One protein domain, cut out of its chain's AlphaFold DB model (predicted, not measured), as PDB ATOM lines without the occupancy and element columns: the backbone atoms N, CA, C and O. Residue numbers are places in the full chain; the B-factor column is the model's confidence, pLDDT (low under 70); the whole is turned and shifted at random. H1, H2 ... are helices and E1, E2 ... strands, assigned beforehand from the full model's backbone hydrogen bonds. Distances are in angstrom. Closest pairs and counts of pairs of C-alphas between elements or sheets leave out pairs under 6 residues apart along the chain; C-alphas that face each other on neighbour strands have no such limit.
ATOM      1  N   GLU A 171      11.088  21.107 -29.360       88.50
ATOM      2  CA  GLU A 171      10.101  21.814 -30.189       88.50
ATOM      3  C   GLU A 171       9.057  20.845 -30.757       88.50
ATOM      4  O   GLU A 171       7.855  21.112 -30.681       88.50
ATOM      5  N   PHE A 172       9.491  19.679 -31.244       88.31
ATOM      6  CA  PHE A 172       8.614  18.608 -31.718       88.31
ATOM      7  C   PHE A 172       7.738  18.030 -30.600       88.31
ATOM      8  O   PHE A 172       6.520  17.894 -30.782       88.31
ATOM      9  N   VAL A 173       8.321  17.739 -29.429       90.19
ATOM     10  CA  VAL A 173       7.564  17.252 -28.263       90.19
ATOM     11  C   VAL A 173       6.530  18.289 -27.828       90.19
ATOM     12  O   VAL A 173       5.354  17.949 -27.687       90.19
ATOM     13  N   ASN A 174       6.916  19.559 -27.682       91.06
ATOM     14  CA  ASN A 174       5.993  20.633 -27.309       91.06
ATOM     15  C   ASN A 174       4.887  20.840 -28.358       91.06
ATOM     16  O   ASN A 174       3.722  20.996 -27.993       91.06
ATOM     17  N   GLY A 175       5.208  20.773 -29.654       90.88
ATOM     18  CA  GLY A 175       4.235  20.897 -30.743       90.88
ATOM     19  C   GLY A 175       3.162  19.800 -30.727       90.88
ATOM     20  O   GLY A 175       1.968  20.093 -30.845       90.88
ATOM     21  N   ILE A 176       3.558  18.539 -30.512       91.06
ATOM     22  CA  ILE A 176       2.611  17.426 -30.335       91.06
ATOM     23  C   ILE A 176       1.810  17.602 -29.045       91.06
ATOM     24  O   ILE A 176       0.591  17.432 -29.054       91.06
ATOM     25  N   THR A 177       2.473  17.967 -27.950       92.00
ATOM     26  CA  THR A 177       1.868  18.073 -26.615       92.00
ATOM     27  C   THR A 177       0.811  19.182 -26.573       92.00
ATOM     28  O   THR A 177      -0.303  18.948 -26.107       92.00
ATOM     29  N   MET A 178       1.070  20.341 -27.187       91.50
ATOM     30  CA  MET A 178       0.078  21.413 -27.348       91.50
ATOM     31  C   MET A 178      -1.084  21.015 -28.268       91.50
ATOM     32  O   MET A 178      -2.239  21.263 -27.923       91.50
ATOM     33  N   PHE A 179      -0.832  20.331 -29.392       92.38
ATOM     34  CA  PHE A 179      -1.909  19.819 -30.253       92.38
ATOM     35  C   PHE A 179      -2.798  18.788 -29.531       92.38
ATOM     36  O   PHE A 179      -4.025  18.799 -29.679       92.38
ATOM     37  N   LEU A 180      -2.194  17.903 -28.734       92.12
ATOM     38  CA  LEU A 180      -2.897  16.930 -27.903       92.12
ATOM     39  C   LEU A 180      -3.722  17.623 -26.804       92.12
ATOM     40  O   LEU A 180      -4.903  17.300 -26.648       92.12
ATOM     41  N   TYR A 181      -3.152  18.615 -26.116       92.56
ATOM     42  CA  TYR A 181      -3.844  19.433 -25.119       92.56
ATOM     43  C   TYR A 181      -5.056  20.160 -25.712       92.56
ATOM     44  O   TYR A 181      -6.179  19.966 -25.239       92.56
ATOM     45  N   ASP A 182      -4.877  20.916 -26.802       90.62
ATOM     46  CA  ASP A 182      -5.973  21.595 -27.502       90.62
ATOM     47  C   ASP A 182      -7.049  20.604 -27.958       90.62
ATOM     48  O   ASP A 182      -8.253  20.892 -27.894       90.62
ATOM     49  N   LYS A 183      -6.652  19.388 -28.360       90.62
ATOM     50  CA  LYS A 183      -7.616  18.358 -28.732       90.62
ATOM     51  C   LYS A 183      -8.460  17.906 -27.542       90.62
ATOM     52  O   LYS A 183      -9.688  17.886 -27.675       90.62
ATOM     53  N   VAL A 184      -7.853  17.598 -26.395       91.06
ATOM     54  CA  VAL A 184      -8.568  17.223 -25.159       91.06
ATOM     55  C   VAL A 184      -9.442  18.381 -24.662       91.06
ATOM     56  O   VAL A 184     -10.611  18.176 -24.320       91.06
ATOM     57  N   LYS A 185      -8.938  19.618 -24.723       89.38
ATOM     58  CA  LYS A 185      -9.652  20.856 -24.370       89.38
ATOM     59  C   LYS A 185     -10.899  21.072 -25.232       89.38
ATOM     60  O   LYS A 185     -11.978  21.307 -24.693       89.38
ATOM     61  N   SER A 186     -10.793  20.875 -26.552       87.00
ATOM     62  CA  SER A 186     -11.916  20.972 -27.510       87.00
ATOM     63  C   SER A 186     -12.999  19.895 -27.331       87.00
ATOM     64  O   SER A 186     -14.130  20.036 -27.817       87.00
ATOM     65  N   LEU A 187     -12.666  18.791 -26.655       86.69
ATOM     66  CA  LEU A 187     -13.615  17.742 -26.296       86.69
ATOM     67  C   LEU A 187     -14.271  18.046 -24.944       86.69
ATOM     68  O   LEU A 187     -15.501  18.026 -24.871       86.69
ATOM     69  N   THR A 188     -13.462  18.419 -23.949       85.69
ATOM     70  CA  THR A 188     -13.864  18.692 -22.560       85.69
ATOM     71  C   THR A 188     -14.750  19.931 -22.417       85.69
ATOM     72  O   THR A 188     -15.755  19.881 -21.710       85.69
ATOM     73  N   PHE A 189     -14.418  21.029 -23.101       84.88
ATOM     74  CA  PHE A 189     -15.119  22.309 -22.968       84.88
ATOM     75  C   PHE A 189     -15.848  22.716 -24.264       84.88
ATOM     76  O   PHE A 189     -15.411  22.371 -25.369       84.88
ATOM     77  N   PRO A 190     -16.977  23.443 -24.174       82.31
ATOM     78  CA  PRO A 190     -17.617  24.072 -25.325       82.31
ATOM     79  C   PRO A 190     -16.769  25.231 -25.868       82.31
ATOM     80  O   PRO A 190     -16.364  26.118 -25.117       82.31
ATOM     81  N   SER A 191     -16.550  25.261 -27.187       79.44
ATOM     82  CA  SER A 191     -15.847  26.372 -27.843       79.44
ATOM     83  C   SER A 191     -16.570  27.703 -27.616       79.44
ATOM     84  O   SER A 191     -17.803  27.762 -27.614       79.44
ATOM     85  N   LYS A 192     -15.804  28.791 -27.474       73.19
ATOM     86  CA  LYS A 192     -16.348  30.155 -27.395       73.19
ATOM     87  C   LYS A 192     -17.050  30.556 -28.706       73.19
ATOM     88  O   LYS A 192     -18.068  31.239 -28.643       73.19
ATOM     89  N   ASP A 193     -16.596  30.045 -29.855       72.19
ATOM     90  CA  ASP A 193     -17.151  30.347 -31.189       72.19
ATOM     91  C   ASP A 193     -18.523  29.711 -31.467       72.19
ATOM     92  O   ASP A 193     -19.309  30.233 -32.262       72.19
ATOM     93  N   ASP A 194     -18.828  28.578 -30.825       71.94
ATOM     94  CA  ASP A 194     -20.122  27.891 -30.960       71.94
ATOM     95  C   ASP A 194     -21.229  28.549 -30.110       71.94
ATOM     96  O   ASP A 194     -22.402  28.171 -30.197       71.94
ATOM     97  N   ARG A 195     -20.874  29.529 -29.267       75.81
ATOM     98  CA  ARG A 195     -21.765  30.169 -28.294       75.81
ATOM     99  C   ARG A 195     -22.254  31.530 -28.796       75.81
ATOM    100  O   ARG A 195     -21.567  32.251 -29.511       75.81
ATOM    101  N   ASN A 196     -23.460  31.914 -28.378       80.56
ATOM    102  CA  ASN A 196     -23.963  33.277 -28.566       80.56
ATOM    103  C   ASN A 196     -23.060  34.262 -27.783       80.56
ATOM    104  O   ASN A 196     -22.896  34.041 -26.578       80.56
ATOM    105  N   PRO A 197     -22.507  35.332 -28.395       78.19
ATOM    106  CA  PRO A 197     -21.579  36.254 -27.730       78.19
ATOM    107  C   PRO A 197     -22.103  36.834 -26.405       78.19
ATOM    108  O   PRO A 197     -21.323  36.983 -25.468       78.19
ATOM    109  N   ALA A 198     -23.414  37.075 -26.274       78.56
ATOM    110  CA  ALA A 198     -24.007  37.531 -25.013       78.56
ATOM    111  C   ALA A 198     -23.799  36.517 -23.866       78.56
ATOM    112  O   ALA A 198     -23.311  36.869 -22.794       78.56
ATOM    113  N   HIS A 199     -24.084  35.232 -24.106       76.19
ATOM    114  CA  HIS A 199     -23.837  34.175 -23.119       76.19
ATOM    115  C   HIS A 199     -22.343  33.868 -22.945       76.19
ATOM    116  O   HIS A 199     -21.950  33.387 -21.885       76.19
ATOM    117  N   ALA A 200     -21.512  34.129 -23.960       77.88
ATOM    118  CA  ALA A 200     -20.062  33.982 -23.864       77.88
ATOM    119  C   ALA A 200     -19.426  35.029 -22.930       77.88
ATOM    120  O   ALA A 200     -18.511  34.663 -22.196       77.88
ATOM    121  N   LYS A 201     -19.937  36.275 -22.896       78.75
ATOM    122  CA  LYS A 201     -19.516  37.283 -21.899       78.75
ATOM    123  C   LYS A 201     -20.011  36.932 -20.489       78.75
ATOM    124  O   LYS A 201     -19.237  37.030 -19.548       78.75
ATOM    125  N   LEU A 202     -21.267  36.494 -20.345       77.81
ATOM    126  CA  LEU A 202     -21.868  36.192 -19.033       77.81
ATOM    127  C   LEU A 202     -21.253  34.978 -18.317       77.81
ATOM    128  O   LEU A 202     -21.198  34.960 -17.095       77.81
ATOM    129  N   VAL A 203     -20.818  33.953 -19.058       77.19
ATOM    130  CA  VAL A 203     -20.202  32.746 -18.480       77.19
ATOM    131  C   VAL A 203     -18.921  32.432 -19.257       77.19
ATOM    132  O   VAL A 203     -18.987  31.701 -20.254       77.19
ATOM    133  N   PRO A 204     -17.748  32.965 -18.866       72.38
ATOM    134  CA  PRO A 204     -16.507  32.738 -19.607       72.38
ATOM    135  C   PRO A 204     -16.122  31.250 -19.632       72.38
ATOM    136  O   PRO A 204     -15.832  30.708 -20.703       72.38
ATOM    137  N   ASN A 205     -16.236  30.574 -18.484       76.50
ATOM    138  CA  ASN A 205     -15.812  29.189 -18.260       76.50
ATOM    139  C   ASN A 205     -17.010  28.223 -18.264       76.50
ATOM    140  O   ASN A 205     -17.325  27.591 -17.260       76.50
ATOM    141  N   ALA A 206     -17.721  28.132 -19.390       79.38
ATOM    142  CA  ALA A 206     -18.834  27.187 -19.519       79.38
ATOM    143  C   ALA A 206     -18.346  25.729 -19.593       79.38
ATOM    144  O   ALA A 206     -17.324  25.436 -20.210       79.38
ATOM    145  N   ILE A 207     -19.127  24.812 -19.020       82.94
ATOM    146  CA  ILE A 207     -18.861  23.367 -18.966       82.94
ATOM    147  C   ILE A 207     -20.072  22.633 -19.566       82.94
ATOM    148  O   ILE A 207     -21.194  23.145 -19.527       82.94
ATOM    149  N   TYR A 208     -19.877  21.450 -20.154       80.25
ATOM    150  CA  TYR A 208     -21.006  20.596 -20.542       80.25
ATOM    151  C   TYR A 208     -21.686  20.001 -19.294       80.25
ATOM    152  O   TYR A 208     -20.980  19.516 -18.411       80.25
ATOM    153  N   PRO A 209     -23.032  19.968 -19.211       79.19
ATOM    154  CA  PRO A 209     -23.709  19.200 -18.170       79.19
ATOM    155  C   PRO A 209     -23.414  17.706 -18.356       79.19
ATOM    156  O   PRO A 209     -23.204  17.258 -19.485       79.19
ATOM    157  N   VAL A 210     -23.455  16.928 -17.270       77.94
ATOM    158  CA  VAL A 210     -23.068  15.499 -17.238       77.94
ATOM    159  C   VAL A 210     -23.777  14.658 -18.313       77.94
ATOM    160  O   VAL A 210     -23.183  13.752 -18.881       77.94
ATOM    161  N   THR A 211     -25.015  15.005 -18.674       76.62
ATOM    162  CA  THR A 211     -25.815  14.331 -19.717       76.62
ATOM    163  C   THR A 211     -25.443  14.691 -21.164       76.62
ATOM    164  O   THR A 211     -26.031  14.152 -22.100       76.62
ATOM    165  N   LYS A 212     -24.515  15.633 -21.378       71.88
ATOM    166  CA  LYS A 212     -24.071  16.118 -22.702       71.88
ATOM    167  C   LYS A 212     -22.547  16.228 -22.819       71.88
ATOM    168  O   LYS A 212     -22.053  16.872 -23.748       71.88
ATOM    169  N   THR A 213     -21.798  15.627 -21.897       70.00
ATOM    170  CA  THR A 213     -20.353  15.449 -22.051       70.00
ATOM    171  C   THR A 213     -20.078  14.596 -23.293       70.00
ATOM    172  O   THR A 213     -20.795  13.645 -23.603       70.00
ATOM    173  N   LYS A 214     -19.048  14.959 -24.061       72.00
ATOM    174  CA  LYS A 214     -18.549  14.094 -25.140       72.00
ATOM    175  C   LYS A 214     -17.787  12.932 -24.496       72.00
ATOM    176  O   LYS A 214     -17.189  13.129 -23.439       72.00
ATOM    177  N   LYS A 215     -17.746  11.761 -25.146       79.75
ATOM    178  CA  LYS A 215     -16.852  10.671 -24.721       79.75
ATOM    179  C   LYS A 215     -15.423  11.218 -24.610       79.75
ATOM    180  O   LYS A 215     -14.925  11.828 -25.561       79.75
ATOM    181  N   LEU A 216     -14.809  11.040 -23.441       84.69
ATOM    182  CA  LEU A 216     -13.456  11.517 -23.176       84.69
ATOM    183  C   LEU A 216     -12.443  10.748 -24.049       84.69
ATOM    184  O   LEU A 216     -12.620   9.549 -24.280       84.69
ATOM    185  N   PRO A 217     -11.405  11.418 -24.575       88.81
ATOM    186  CA  PRO A 217     -10.404  10.798 -25.436       88.81
ATOM    187  C   PRO A 217      -9.526   9.779 -24.693       88.81
ATOM    188  O   PRO A 217      -8.860  10.115 -23.716       88.81
ATOM    189  N   THR A 218      -9.468   8.552 -25.215       90.12
ATOM    190  CA  THR A 218      -8.514   7.503 -24.806       90.12
ATOM    191  C   THR A 218      -7.168   7.647 -25.543       90.12
ATOM    192  O   THR A 218      -7.148   8.220 -26.642       90.12
ATOM    193  N   PRO A 219      -6.049   7.089 -25.026       89.12
ATOM    194  CA  PRO A 219      -4.742   7.088 -25.703       89.12
ATOM    195  C   PRO A 219      -4.804   6.627 -27.169       89.12
ATOM    196  O   PRO A 219      -4.239   7.254 -28.066       89.12
ATOM    197  N   HIS A 220      -5.575   5.567 -27.431       89.00
ATOM    198  CA  HIS A 220      -5.822   5.029 -28.770       89.00
ATOM    199  C   HIS A 220      -6.562   6.022 -29.684       89.00
ATOM    200  O   HIS A 220      -6.143   6.240 -30.825       89.00
ATOM    201  N   THR A 221      -7.608   6.686 -29.178       89.50
ATOM    202  CA  THR A 221      -8.330   7.742 -29.913       89.50
ATOM    203  C   THR A 221      -7.406   8.905 -30.283       89.50
ATOM    204  O   THR A 221      -7.468   9.428 -31.395       89.50
ATOM    205  N   LEU A 222      -6.530   9.306 -29.360       89.50
ATOM    206  CA  LEU A 222      -5.587  10.409 -29.552       89.50
ATOM    207  C   LEU A 222      -4.530  10.069 -30.607       89.50
ATOM    208  O   LEU A 222      -4.309  10.867 -31.519       89.50
ATOM    209  N   LEU A 223      -3.964   8.860 -30.567       89.19
ATOM    210  CA  LEU A 223      -3.043   8.377 -31.598       89.19
ATOM    211  C   LEU A 223      -3.705   8.320 -32.987       89.19
ATOM    212  O   LEU A 223      -3.072   8.666 -33.986       89.19
ATOM    213  N   ALA A 224      -4.979   7.923 -33.071       89.44
ATOM    214  CA  ALA A 224      -5.734   7.934 -34.325       89.44
ATOM    215  C   ALA A 224      -5.984   9.363 -34.850       89.44
ATOM    216  O   ALA A 224      -5.887   9.606 -36.055       89.44
ATOM    217  N   VAL A 225      -6.249  10.334 -33.966       89.56
ATOM    218  CA  VAL A 225      -6.360  11.756 -34.339       89.56
ATOM    219  C   VAL A 225      -5.017  12.316 -34.816       89.56
ATOM    220  O   VAL A 225      -4.997  13.013 -35.826       89.56
ATOM    221  N   LEU A 226      -3.912  11.984 -34.145       90.00
ATOM    222  CA  LEU A 226      -2.562  12.447 -34.488       90.00
ATOM    223  C   LEU A 226      -2.084  11.885 -35.839       90.00
ATOM    224  O   LEU A 226      -1.570  12.616 -36.682       90.00
ATOM    225  N   LYS A 227      -2.367  10.603 -36.112       88.88
ATOM    226  CA  LYS A 227      -2.152   9.991 -37.437       88.88
ATOM    227  C   LYS A 227      -3.018  10.635 -38.527       88.88
ATOM    228  O   LYS A 227      -2.571  10.755 -39.663       88.88
ATOM    229  N   ARG A 228      -4.240  11.074 -38.195       89.38
ATOM    230  CA  ARG A 228      -5.170  11.727 -39.135       89.38
ATOM    231  C   ARG A 228      -4.859  13.208 -39.387       89.38
ATOM    232  O   ARG A 228      -5.231  13.706 -40.445       89.38
ATOM    233  N   SER A 229      -4.213  13.915 -38.457       85.56
ATOM    234  CA  SER A 229      -3.785  15.305 -38.671       85.56
ATOM    235  C   SER A 229      -2.513  15.416 -39.514       85.56
ATOM    236  O   SER A 229      -2.281  16.467 -40.102       85.56
ATOM    237  N   GLY A 230      -1.716  14.344 -39.612       81.12
ATOM    238  CA  GLY A 230      -0.544  14.282 -40.492       81.12
ATOM    239  C   GLY A 230       0.622  15.175 -40.056       81.12
ATOM    240  O   GLY A 230       1.529  15.407 -40.846       81.12
ATOM    241  N   LEU A 231       0.607  15.664 -38.810       76.88
ATOM    242  CA  LEU A 231       1.610  16.589 -38.262       76.88
ATOM    243  C   LEU A 231       3.019  15.981 -38.164       76.88
ATOM    244  O   LEU A 231       3.997  16.709 -38.042       76.88
ATOM    245  N   THR A 232       3.125  14.650 -38.180       76.94
ATOM    246  CA  THR A 232       4.349  13.916 -37.843       76.94
ATOM    247  C   THR A 232       4.616  12.813 -38.864       76.94
ATOM    248  O   THR A 232       3.792  11.912 -39.028       76.94
ATOM    249  N   GLN A 233       5.788  12.815 -39.502       73.94
ATOM    250  CA  GLN A 233       6.215  11.710 -40.377       73.94
ATOM    251  C   GLN A 233       6.702  10.476 -39.580       73.94
ATOM    252  O   GLN A 233       6.790   9.370 -40.119       73.94
ATOM    253  N   ALA A 234       7.018  10.655 -38.295       78.31
ATOM    254  CA  ALA A 234       7.551   9.612 -37.426       78.31
ATOM    255  C   ALA A 234       6.499   8.567 -36.999       78.31
ATOM    256  O   ALA A 234       5.303   8.840 -36.885       78.31
ATOM    257  N   LYS A 235       6.958   7.336 -36.731       80.06
ATOM    258  CA  LYS A 235       6.103   6.187 -36.385       80.06
ATOM    259  C   LYS A 235       5.783   6.142 -34.887       80.06
ATOM    260  O   LYS A 235       6.302   5.296 -34.167       80.06
ATOM    261  N   LEU A 236       4.912   7.043 -34.441       84.94
ATOM    262  CA  LEU A 236       4.471   7.133 -33.045       84.94
ATOM    263  C   LEU A 236       3.630   5.918 -32.603       84.94
ATOM    264  O   LEU A 236       2.754   5.437 -33.340       84.94
ATOM    265  N   LYS A 237       3.882   5.452 -31.374       87.94
ATOM    266  CA  LYS A 237       3.117   4.412 -30.669       87.94
ATOM    267  C   LYS A 237       2.095   5.030 -29.701       87.94
ATOM    268  O   LYS A 237       1.979   6.247 -29.588       87.94
ATOM    269  N   VAL A 238       1.354   4.176 -28.988       88.62
ATOM    270  CA  VAL A 238       0.454   4.592 -27.894       88.62
ATOM    271  C   VAL A 238       1.258   5.045 -26.671       88.62
ATOM    272  O   VAL A 238       0.898   6.045 -26.063       88.62
ATOM    273  N   GLU A 239       2.374   4.364 -26.378       87.25
ATOM    274  CA  GLU A 239       3.365   4.701 -25.336       87.25
ATOM    275  C   GLU A 239       3.718   6.201 -25.368       87.25
ATOM    276  O   GLU A 239       3.423   6.921 -24.417       87.25
ATOM    277  N   ASN A 240       4.179   6.698 -26.523       88.25
ATOM    278  CA  ASN A 240       4.486   8.114 -26.768       88.25
ATOM    279  C   ASN A 240       3.328   9.071 -26.414       88.25
ATOM    280  O   ASN A 240       3.528  10.134 -25.836       88.25
ATOM    281  N   VAL A 241       2.089   8.710 -26.756       90.19
ATOM    282  CA  VAL A 241       0.922   9.565 -26.479       90.19
ATOM    283  C   VAL A 241       0.605   9.595 -24.981       90.19
ATOM    284  O   VAL A 241       0.176  10.630 -24.474       90.19
ATOM    285  N   MET A 242       0.850   8.497 -24.260       89.44
ATOM    286  CA  MET A 242       0.704   8.444 -22.803       89.44
ATOM    287  C   MET A 242       1.820   9.217 -22.085       89.44
ATOM    288  O   MET A 242       1.550   9.817 -21.051       89.44
ATOM    289  N   GLU A 243       3.033   9.273 -22.640       89.00
ATOM    290  CA  GLU A 243       4.131  10.120 -22.139       89.00
ATOM    291  C   GLU A 243       3.786  11.616 -22.249       89.00
ATOM    292  O   GLU A 243       3.825  12.324 -21.243       89.00
ATOM    293  N   CYS A 244       3.337  12.088 -23.421       90.19
ATOM    294  CA  CYS A 244       2.862  13.471 -23.591       90.19
ATOM    295  C   CYS A 244       1.690  13.818 -22.660       90.19
ATOM    296  O   CYS A 244       1.623  14.928 -22.134       90.19
ATOM    297  N   MET A 245       0.756  12.885 -22.443       90.44
ATOM    298  CA  MET A 245      -0.369  13.127 -21.537       90.44
ATOM    299  C   MET A 245       0.035  13.117 -20.060       90.44
ATOM    300  O   MET A 245      -0.561  13.860 -19.290       90.44
ATOM    301  N   ARG A 246       1.073  12.362 -19.671       88.81
ATOM    302  CA  ARG A 246       1.659  12.421 -18.319       88.81
ATOM    303  C   ARG A 246       2.363  13.742 -18.046       88.81
ATOM    304  O   ARG A 246       2.247  14.246 -16.939       88.81
ATOM    305  N   ALA A 247       3.045  14.321 -19.036       90.50
ATOM    306  CA  ALA A 247       3.592  15.671 -18.901       90.50
ATOM    307  C   ALA A 247       2.466  16.678 -18.593       90.50
ATOM    308  O   ALA A 247       2.505  17.344 -17.568       90.50
ATOM    309  N   LEU A 248       1.388  16.663 -19.388       90.94
ATOM    310  CA  LEU A 248       0.214  17.524 -19.181       90.94
ATOM    311  C   LEU A 248      -0.564  17.245 -17.879       90.94
ATOM    312  O   LEU A 248      -1.281  18.122 -17.398       90.94
ATOM    313  N   GLU A 249      -0.457  16.038 -17.324       90.00
ATOM    314  CA  GLU A 249      -1.011  15.657 -16.018       90.00
ATOM    315  C   GLU A 249      -0.151  16.200 -14.863       90.00
ATOM    316  O   GLU A 249      -0.688  16.761 -13.910       90.00
ATOM    317  N   LEU A 250       1.181  16.131 -14.983       88.75
ATOM    318  CA  LEU A 250       2.133  16.729 -14.037       88.75
ATOM    319  C   LEU A 250       2.107  18.268 -14.071       88.75
ATOM    320  O   LEU A 250       2.210  18.897 -13.021       88.75
ATOM    321  N   ASP A 251       1.873  18.869 -15.242       87.19
ATOM    322  CA  ASP A 251       1.593  20.305 -15.407       87.19
ATOM    323  C   ASP A 251       0.221  20.718 -14.817       87.19
ATOM    324  O   ASP A 251      -0.143  21.896 -14.824       87.19
ATOM    325  N   GLY A 252      -0.602  19.758 -14.369       86.00
ATOM    326  CA  GLY A 252      -1.961  19.977 -13.861       86.00
ATOM    327  C   GLY A 252      -2.986  20.406 -14.922       86.00
ATOM    328  O   GLY A 252      -4.135  20.701 -14.588       86.00
ATOM    329  N   LEU A 253      -2.601  20.450 -16.201       88.75
ATOM    330  CA  LEU A 253      -3.424  20.884 -17.338       88.75
ATOM    331  C   LEU A 253      -4.452  19.824 -17.775       88.75
ATOM    332  O   LEU A 253      -5.453  20.151 -18.429       88.75
ATOM    333  N   ILE A 254      -4.212  18.557 -17.435       90.44
ATOM    334  CA  ILE A 254      -5.063  17.404 -17.743       90.44
ATOM    335  C   ILE A 254      -5.248  16.525 -16.498       90.44
ATOM    336  O   ILE A 254      -4.368  16.400 -15.660       90.44
ATOM    337  N   GLU A 255      -6.420  15.904 -16.398       88.38
ATOM    338  CA  GLU A 255      -6.817  14.921 -15.393       88.38
ATOM    339  C   GLU A 255      -6.995  13.547 -16.071       88.38
ATOM    340  O   GLU A 255      -7.689  13.430 -17.093       88.38
ATOM    341  N   ALA A 256      -6.384  12.500 -15.506       87.62
ATOM    342  CA  ALA A 256      -6.524  11.117 -15.958       87.62
ATOM    343  C   ALA A 256      -7.747  10.437 -15.311       87.62
ATOM    344  O   ALA A 256      -7.692   9.910 -14.199       87.62
ATOM    345  N   VAL A 257      -8.873  10.407 -16.027       83.81
ATOM    346  CA  VAL A 257     -10.111   9.780 -15.548       83.81
ATOM    347  C   VAL A 257     -10.057   8.271 -15.804       83.81
ATOM    348  O   VAL A 257     -10.203   7.812 -16.941       83.81
ATOM    349  N   LYS A 258      -9.868   7.483 -14.739       80.38
ATOM    350  CA  LYS A 258      -9.961   6.014 -14.784       80.38
ATOM    351  C   LYS A 258     -11.433   5.557 -14.729       80.38
ATOM    352  O   LYS A 258     -12.217   6.147 -13.983       80.38
TER     353      LYS A 258
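This is residues 171 to 258 of the 608 residues of the protein "RNA polymerase Rpc34 subunit-domain-containing protein" of Kockovaella imperatae (UniProt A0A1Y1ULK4). Three helices, H1, H3 and H4, set steeply or nearly squarely to one another, make a loose cluster in one part of the domain, while the small helix H2 lies far from them at the other end of the longest axis, reached and left by links without named elements. The last element, the short strand E1, follows H4 and folds back beside the cluster, near H4. The printed part has 88 residues with four named helices and one named strand, in the order H1, H2, H3, H4, E1, and its class is mostly helix. It is only just loose, close to compact, with a radius of gyration of the C-alphas of 14.6 A, and its outline is elongated, spanning 44 by 27 by 22 A.

H1, residues 171 to 188, touches H4, residues 238 to 250, about perpendicular at 77 degrees. The closest C-alphas are those of Thr 177 and Cys 244, 5.6 A apart; H1 touches with residues 173 to 181 alone and H4 with residues 244 to 248 alone. H2, residues 197 to 202, touches no helix and is apart from H1. H3, residues 219 to 229, is close to H1 but not clearly touching, with the C-alphas of Leu 180 and Leu 222 closest at 7.2 A. They run opposite ways at a steep tilt of 69 degrees, only just short of about perpendicular. H3 touches H4, about perpendicular at 75 degrees, the closest C-alphas being those of Pro 219 and Val 238, 6.2 A apart; H4 does so with residues 238 to 242 alone. E1, residues 254 to 257, pairs with no named strand; its closest C-alpha to H4 is that of Ile 254, 5.5 A from that of Leu 248. In H1, H2, H3 and H4 every O i to N i+4 pair is within hydrogen-bond range.

H1 begins at C-alpha 171 (10.101, 21.814, -30.189) and is 25.3 A long. H2 is 8.7 A long from C-alpha 197 to C-alpha 202. H3 begins at C-alpha 219 (-4.742, 7.088, -25.703) and is 15.4 A long, and H4 is 18.5 A long. E1, 9.4 A long, ends at C-alpha 257 (-10.111, 9.780, -15.548).

The two C-alphas farthest apart are those of Ala 198 and Lys 235, at 44.9 A. The printed part has no cut. The link from H2 to H3, residues 203 to 218, is long; H4 to E1 is tight, and H1 to H2 and H3 to H4 are short. The mean pLDDT of the printed part is 84.6, and no printed residue is under 70; H2 has a mean of 78.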